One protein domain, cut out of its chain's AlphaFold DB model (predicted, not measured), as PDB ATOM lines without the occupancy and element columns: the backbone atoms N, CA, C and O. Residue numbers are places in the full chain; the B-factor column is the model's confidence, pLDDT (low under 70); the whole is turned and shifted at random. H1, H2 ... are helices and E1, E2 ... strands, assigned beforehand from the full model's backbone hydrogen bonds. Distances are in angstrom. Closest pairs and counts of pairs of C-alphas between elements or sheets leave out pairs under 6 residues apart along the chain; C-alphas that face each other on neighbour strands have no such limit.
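This is residues 12 to 71 of the 83 residues of an uncharacterized protein of Streptomyces violaceusniger (UniProt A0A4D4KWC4). What shape is it? Little is regular: H1 covers one face of a small parallel sheet, E1 beside E2, and unnamed residues 12 to 25 loop into a distant head. What are its measures? Mixed in class, 60 printed residues, 21 in named elements, run E1, H1, E2. It is only just compact, close to loose, radius of gyration of the C-alphas 12.5 A, spanning 37 by 26 by 14 A.

Where are the strands? E1, residues 41 to 44, begins at C-alpha (116.099, 191.284, 210.412); E2, residues 67 to 70, ends at C-alpha (110.306, 186.843, 218.826). The helix? H1, residues 47 to 59, measures 18.4 A between end C-alphas.

How do strands pair? E1 and E2 are parallel, 21 degrees; N 43 and O 68 are within hydrogen-bond range, 2.8 A, as is every H1 O i to N i+4 pair. And H1? Its closest C-alphas to E1 are Met 50 and Leu 43, 6.1 A. E1, H1, E2 form a strand-helix-strand unit, a helix between parallel neighbours, crossover right-handed.

How far? The farthest C-alphas, Gly 19 and Arg 65, are 36.9 A apart. Any gaps? The printed part has no cut; no printed residue is under pLDDT 70.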
ATOM      1  N   TRP A  12     102.635 188.555 200.941       96.38
ATOM      2  CA  TRP A  12     102.361 187.216 200.423       96.38
ATOM      3  C   TRP A  12     101.053 186.723 201.007       96.38
ATOM      4  O   TRP A  12     100.917 186.667 202.232       96.38
ATOM      5  N   TYR A  13     100.127 186.326 200.141       96.19
ATOM      6  CA  TYR A  13      98.941 185.579 200.535       96.19
ATOM      7  C   TYR A  13      99.041 184.164 199.983       96.19
ATOM      8  O   TYR A  13      99.190 183.949 198.780       96.19
ATOM      9  N   GLU A  14      98.931 183.181 200.879       95.50
ATOM     10  CA  GLU A  14      99.049 181.767 200.519       95.50
ATOM     11  C   GLU A  14      98.015 181.360 199.462       95.50
ATOM     12  O   GLU A  14      98.294 180.544 198.584       95.50
ATOM     13  N   ARG A  15      96.831 181.977 199.519       95.19
ATOM     14  CA  ARG A  15      95.745 181.826 198.553       95.19
ATOM     15  C   ARG A  15      95.152 183.192 198.228       95.19
ATOM     16  O   ARG A  15      95.218 184.102 199.048       95.19
ATOM     17  N   ASP A  16      94.566 183.305 197.041       91.56
ATOM     18  CA  ASP A  16      93.757 184.458 196.623       91.56
ATOM     19  C   ASP A  16      94.484 185.820 196.616       91.56
ATOM     20  O   ASP A  16      93.854 186.870 196.730       91.56
ATOM     21  N   ALA A  17      95.806 185.833 196.393       93.00
ATOM     22  CA  ALA A  17      96.594 187.071 196.320       93.00
ATOM     23  C   ALA A  17      96.136 188.036 195.210       93.00
ATOM     24  O   ALA A  17      96.361 189.233 195.313       93.00
ATOM     25  N   ALA A  18      95.440 187.542 194.179       89.62
ATOM     26  CA  ALA A  18      94.884 188.372 193.107       89.62
ATOM     27  C   ALA A  18      93.874 189.428 193.602       89.62
ATOM     28  O   ALA A  18      93.603 190.389 192.883       89.62
ATOM     29  N   GLY A  19      93.315 189.255 194.807       89.62
ATOM     30  CA  GLY A  19      92.448 190.246 195.445       89.62
ATOM     31  C   GLY A  19      93.189 191.451 196.035       89.62
ATOM     32  O   GLY A  19      92.538 192.444 196.349       89.62
ATOM     33  N   GLU A  20      94.518 191.390 196.169       90.31
ATOM     34  CA  GLU A  20      95.346 192.451 196.745       90.31
ATOM     35  C   GLU A  20      96.420 192.898 195.747       90.31
ATOM     36  O   GLU A  20      97.237 192.111 195.262       90.31
ATOM     37  N   THR A  21      96.423 194.185 195.408       90.62
ATOM     38  CA  THR A  21      97.307 194.682 194.348       90.62
ATOM     39  C   THR A  21      98.755 194.674 194.826       90.62
ATOM     40  O   THR A  21      99.102 195.334 195.798       90.62
ATOM     41  N   GLY A  22      99.618 193.958 194.104       89.75
ATOM     42  CA  GLY A  22     101.037 193.835 194.447       89.75
ATOM     43  C   GLY A  22     101.348 192.717 195.446       89.75
ATOM     44  O   GLY A  22     102.520 192.511 195.757       89.75
ATOM     45  N   ALA A  23     100.344 191.967 195.912       94.81
ATOM     46  CA  ALA A  23     100.583 190.770 196.705       94.81
ATOM     47  C   ALA A  23     101.093 189.611 195.836       94.81
ATOM     48  O   ALA A  23     100.706 189.427 194.680       94.81
ATOM     49  N   ARG A  24     101.963 188.798 196.426       95.06
ATOM     50  CA  ARG A  24     102.533 187.583 195.845       95.06
ATOM     51  C   ARG A  24     101.729 186.372 196.321       95.06
ATOM     52  O   ARG A  24     101.246 186.343 197.452       95.06
ATOM     53  N   THR A  25     101.581 185.367 195.465       96.00
ATOM     54  CA  THR A  25     100.845 184.139 195.799       96.00
ATOM     55  C   THR A  25     101.767 183.100 196.427       96.00
ATOM     56  O   THR A  25     102.862 182.865 195.920       96.00
ATOM     57  N   GLY A  26     101.284 182.413 197.462       95.56
ATOM     58  CA  GLY A  26     101.970 181.289 198.100       95.56
ATOM     59  C   GLY A  26     102.653 181.664 199.414       95.56
ATOM     60  O   GLY A  26     102.355 182.694 200.019       95.56
ATOM     61  N   LEU A  27     103.542 180.789 199.887       95.69
ATOM     62  CA  LEU A  27     104.351 181.064 201.075       95.69
ATOM     63  C   LEU A  27     105.356 182.186 200.796       95.69
ATOM     64  O   LEU A  27     105.738 182.418 199.652       95.69
ATOM     65  N   MET A  28     105.798 182.857 201.860       96.25
ATOM     66  CA  MET A  28     106.818 183.896 201.753       96.25
ATOM     67  C   MET A  28     108.119 183.322 201.183       96.25
ATOM     68  O   MET A  28     108.695 182.383 201.741       96.25
ATOM     69  N   ASP A  29     108.567 183.936 200.094       94.81
ATOM     70  CA  ASP A  29     109.825 183.653 199.418       94.81
ATOM     71  C   ASP A  29     110.582 184.967 199.240       94.81
ATOM     72  O   ASP A  29     110.107 185.885 198.571       94.81
ATOM     73  N   LEU A  30     111.719 185.073 199.918       94.25
ATOM     74  CA  LEU A  30     112.590 186.239 199.914       94.25
ATOM     75  C   LEU A  30     113.532 186.242 198.705       94.25
ATOM     76  O   LEU A  30     114.242 187.231 198.509       94.25
ATOM     77  N   ASP A  31     113.553 185.169 197.907       89.50
ATOM     78  CA  ASP A  31     114.312 185.155 196.664       89.50
ATOM     79  C   ASP A  31     113.807 186.243 195.700       89.50
ATOM     80  O   ASP A  31     112.611 186.529 195.580       89.50
ATOM     81  N   GLY A  32     114.745 186.917 195.041       84.44
ATOM     82  CA  GLY A  32     114.462 188.064 194.178       84.44
ATOM     83  C   GLY A  32     114.077 189.368 194.895       84.44
ATOM     84  O   GLY A  32     113.804 190.358 194.211       84.44
ATOM     85  N   LEU A  33     114.068 189.418 196.234       90.81
ATOM     86  CA  LEU A  33     114.027 190.689 196.963       90.81
ATOM     87  C   LEU A  33     115.427 191.301 197.055       90.81
ATOM     88  O   LEU A  33     116.406 190.622 197.358       90.81
ATOM     89  N   ASP A  34     115.508 192.615 196.853       89.56
ATOM     90  CA  ASP A  34     116.743 193.374 197.050       89.56
ATOM     91  C   ASP A  34     116.951 193.657 198.546       89.56
ATOM     92  O   ASP A  34     116.515 194.679 199.084       89.56
ATOM     93  N   LEU A  35     117.540 192.683 199.246       90.00
ATOM     94  CA  LEU A  35     117.843 192.778 200.672       90.00
ATOM     95  C   LEU A  35     119.216 193.437 200.891       90.00
ATOM     96  O   LEU A  35     120.226 192.929 200.396       90.00
ATOM     97  N   PRO A  36     119.312 194.516 201.693       87.62
ATOM     98  CA  PRO A  36     120.597 195.136 201.993       87.62
ATOM     99  C   PRO A  36     121.549 194.167 202.707       87.62
ATOM    100  O   PRO A  36     121.190 193.562 203.717       87.62
ATOM    101  N   ALA A  37     122.810 194.099 202.269       80.56
ATOM    102  CA  ALA A  37     123.822 193.201 202.850       80.56
ATOM    103  C   ALA A  37     124.080 193.426 204.359       80.56
ATOM    104  O   ALA A  37     124.552 192.533 205.061       80.56
ATOM    105  N   GLY A  38     123.781 194.626 204.865       87.25
ATOM    106  CA  GLY A  38     123.912 195.000 206.275       87.25
ATOM    107  C   GLY A  38     122.605 194.973 207.069       87.25
ATOM    108  O   GLY A  38     122.585 195.530 208.163       87.25
ATOM    109  N   ALA A  39     121.525 194.396 206.536       93.56
ATOM    110  CA  ALA A  39     120.210 194.453 207.165       93.56
ATOM    111  C   ALA A  39     120.188 193.820 208.570       93.56
ATOM    112  O   ALA A  39     120.779 192.763 208.810       93.56
ATOM    113  N   ASP A  40     119.444 194.453 209.478       96.75
ATOM    114  CA  ASP A  40     118.938 193.828 210.695       96.75
ATOM    115  C   ASP A  40     117.544 193.268 210.410       96.75
ATOM    116  O   ASP A  40     116.642 193.997 209.993       96.75
ATOM    117  N   ALA A  41     117.364 191.968 210.637       96.31
ATOM    118  CA  ALA A  41     116.099 191.284 210.412       96.31
ATOM    119  C   ALA A  41     115.431 190.945 211.745       96.31
ATOM    120  O   ALA A  41     116.054 190.365 212.637       96.31
ATOM    121  N   TYR A  42     114.147 191.268 211.854       96.12
ATOM    122  CA  TYR A  42     113.308 190.939 213.001       96.12
ATOM    123  C   TYR A  42     112.195 190.016 212.524       96.12
ATOM    124  O   TYR A  42     111.416 190.376 211.644       96.12
ATOM    125  N   LEU A  43     112.154 188.807 213.073       95.50
ATOM    126  CA  LEU A  43     111.202 187.771 212.699       95.50
ATOM    127  C   LEU A  43     110.212 187.551 213.838       95.50
ATOM    128  O   LEU A  43     110.605 187.385 214.989       95.50
ATOM    129  N   CYS A  44     108.930 187.498 213.503       93.38
ATOM    130  CA  CYS A  44     107.873 187.099 214.419       93.38
ATOM    131  C   CYS A  44     106.873 186.228 213.656       93.38
ATOM    132  O   CYS A  44     106.619 186.457 212.473       93.38
ATOM    133  N   GLY A  45     106.345 185.199 214.313       90.56
ATOM    134  CA  GLY A  45     105.363 184.292 213.732       90.56
ATOM    135  C   GLY A  45     105.520 182.860 214.230       90.56
ATOM    136  O   GLY A  45     106.096 182.598 215.285       90.56
ATOM    137  N   SER A  46     105.002 181.907 213.456       90.75
ATOM    138  CA  SER A  46     105.128 180.490 213.791       90.75
ATOM    139  C   SER A  46     106.576 180.010 213.633       90.75
ATOM    140  O   SER A  46     107.329 180.491 212.783       90.75
ATOM    141  N   LEU A  47     106.979 179.013 214.427       90.69
ATOM    142  CA  LEU A  47     108.319 178.428 214.318       90.69
ATOM    143  C   LEU A  47     108.648 177.911 212.903       90.69
ATOM    144  O   LEU A  47     109.765 178.157 212.447       90.69
ATOM    145  N   PRO A  48     107.740 177.224 212.174       92.50
ATOM    146  CA  PRO A  48     107.996 176.849 210.784       92.50
ATOM    147  C   PRO A  48     108.277 178.051 209.873       92.50
ATOM    148  O   PRO A  48     109.266 178.019 209.143       92.50
ATOM    149  N   PHE A  49     107.475 179.118 209.972       93.38
ATOM    150  CA  PHE A  49     107.662 180.344 209.190       93.38
ATOM    151  C   PHE A  49     109.021 180.991 209.476       93.38
ATOM    152  O   PHE A  49     109.815 181.213 208.563       93.38
ATOM    153  N   MET A  50     109.336 181.218 210.754       94.75
ATOM    154  CA  MET A  50     110.587 181.878 211.131       94.75
ATOM    155  C   MET A  50     111.819 181.043 210.770       94.75
ATOM    156  O   MET A  50     112.838 181.608 210.375       94.75
ATOM    157  N   ARG A  51     111.747 179.705 210.852       94.62
ATOM    158  CA  ARG A  51     112.839 178.826 210.396       94.62
ATOM    159  C   ARG A  51     113.094 178.969 208.896       94.62
ATOM    160  O   ARG A  51     114.256 179.074 208.507       94.62
ATOM    161  N   ALA A  52     112.036 178.998 208.085       96.62
ATOM    162  CA  ALA A  52     112.142 179.169 206.638       96.62
ATOM    163  C   ALA A  52     112.702 180.554 206.270       96.62
ATOM    164  O   ALA A  52     113.718 180.635 205.581       96.62
ATOM    165  N   ALA A  53     112.122 181.631 206.814       96.06
ATOM    166  CA  ALA A  53     112.581 182.997 206.563       96.06
ATOM    167  C   ALA A  53     114.042 183.204 206.998       96.06
ATOM    168  O   ALA A  53     114.847 183.763 206.256       96.06
ATOM    169  N   ARG A  54     114.434 182.682 208.171       96.25
ATOM    170  CA  ARG A  54     115.826 182.745 208.640       96.25
ATOM    171  C   ARG A  54     116.787 182.033 207.690       96.25
ATOM    172  O   ARG A  54     117.881 182.540 207.466       96.25
ATOM    173  N   ALA A  55     116.420 180.864 207.164       96.88
ATOM    174  CA  ALA A  55     117.271 180.138 206.224       96.88
ATOM    175  C   ALA A  55     117.507 180.948 204.939       96.88
ATOM    176  O   ALA A  55     118.654 181.079 204.516       96.88
ATOM    177  N   GLN A  56     116.453 181.552 204.388       96.56
ATOM    178  CA  GLN A  56     116.550 182.388 203.187       96.56
ATOM    179  C   GLN A  56     117.370 183.667 203.436       96.56
ATOM    180  O   GLN A  56     118.232 184.009 202.634       96.56
ATOM    181  N   LEU A  57     117.210 184.327 204.591       95.56
ATOM    182  CA  LEU A  57     118.027 185.493 204.969       95.56
ATOM    183  C   LEU A  57     119.526 185.164 205.053       95.56
ATOM    184  O   LEU A  57     120.364 185.949 204.611       95.56
ATOM    185  N   LEU A  58     119.872 183.996 205.602       94.75
ATOM    186  CA  LEU A  58     121.261 183.533 205.649       94.75
ATOM    187  C   LEU A  58     121.812 183.254 204.246       94.75
ATOM    188  O   LEU A  58     122.968 183.574 203.977       94.75
ATOM    189  N   GLN A  59     120.998 182.678 203.355       93.81
ATOM    190  CA  GLN A  59     121.367 182.454 201.952       93.81
ATOM    191  C   GLN A  59     121.571 183.775 201.198       93.81
ATOM    192  O   GLN A  59     122.502 183.878 200.405       93.81
ATOM    193  N   ALA A  60     120.778 184.799 201.520       93.06
ATOM    194  CA  ALA A  60     120.944 186.164 201.020       93.06
ATOM    195  C   ALA A  60     122.148 186.911 201.638       93.06
ATOM    196  O   ALA A  60     122.399 188.068 201.309       93.06
ATOM    197  N   GLY A  61     122.912 186.271 202.533       92.88
ATOM    198  CA  GLY A  61     124.144 186.820 203.102       92.88
ATOM    199  C   GLY A  61     123.964 187.654 204.373       92.88
ATOM    200  O   GLY A  61     124.948 188.199 204.878       92.88
ATOM    201  N   VAL A  62     122.754 187.728 204.939       94.31
ATOM    202  CA  VAL A  62     122.521 188.426 206.214       94.31
ATOM    203  C   VAL A  62     123.244 187.674 207.341       94.31
ATOM    204  O   VAL A  62     122.984 186.486 207.553       94.31
ATOM    205  N   PRO A  63     124.143 188.314 208.112       95.19
ATOM    206  CA  PRO A  63     124.843 187.638 209.197       95.19
ATOM    207  C   PRO A  63     123.875 187.124 210.269       95.19
ATOM    208  O   PRO A  63     123.019 187.863 210.744       95.19
ATOM    209  N   ALA A  64     124.076 185.894 210.753       94.62
ATOM    210  CA  ALA A  64     123.194 185.279 211.753       94.62
ATOM    211  C   ALA A  64     122.974 186.138 213.015       94.62
ATOM    212  O   ALA A  64     121.885 186.132 213.579       94.62
ATOM    213  N   ARG A  65     123.992 186.901 213.436       95.56
ATOM    214  CA  ARG A  65     123.930 187.828 214.582       95.56
ATOM    215  C   ARG A  65     122.990 189.029 214.380       95.56
ATOM    216  O   ARG A  65     122.657 189.687 215.357       95.56
ATOM    217  N   HIS A  66     122.597 189.336 213.143       97.31
ATOM    218  CA  HIS A  66     121.672 190.425 212.806       97.31
ATOM    219  C   HIS A  66     120.222 189.934 212.658       97.31
ATOM    220  O   HIS A  66     119.319 190.743 212.460       97.31
ATOM    221  N   ILE A  67     119.976 188.623 212.765       96.50
ATOM    222  CA  ILE A  67     118.638 188.035 212.667       96.50
ATOM    223  C   ILE A  67     118.121 187.760 214.081       96.50
ATOM    224  O   ILE A  67     118.631 186.883 214.781       96.50
ATOM    225  N   ARG A  68     117.096 188.501 214.493       95.81
ATOM    226  CA  ARG A  68     116.435 188.392 215.800       95.81
ATOM    227  C   ARG A  68     115.048 187.793 215.615       95.81
ATOM    228  O   ARG A  68     114.400 188.036 214.602       95.81
ATOM    229  N   TYR A  69     114.604 187.001 216.581       92.56
ATOM    230  CA  TYR A  69     113.299 186.354 216.543       92.56
ATOM    231  C   TYR A  69     112.547 186.581 217.845       92.56
ATOM    232  O   TYR A  69     113.132 186.551 218.928       92.56
ATOM    233  N   GLU A  70     111.242 186.756 217.720       87.62
ATOM    234  CA  GLU A  70     110.306 186.843 218.826       87.62
ATOM    235  C   GLU A  70     109.230 185.774 218.625       87.62
ATOM    236  O   GLU A  70     108.580 185.699 217.582       87.62
ATOM    237  N   VAL A  71     109.096 184.883 219.608       80.31
ATOM    238  CA  VAL A  71     108.130 183.782 219.564       80.31
ATOM    239  C   VAL A  71     106.944 184.169 220.436       80.31
ATOM    240  O   VAL A  71     107.052 184.170 221.659       80.31
TER     241      VAL A  71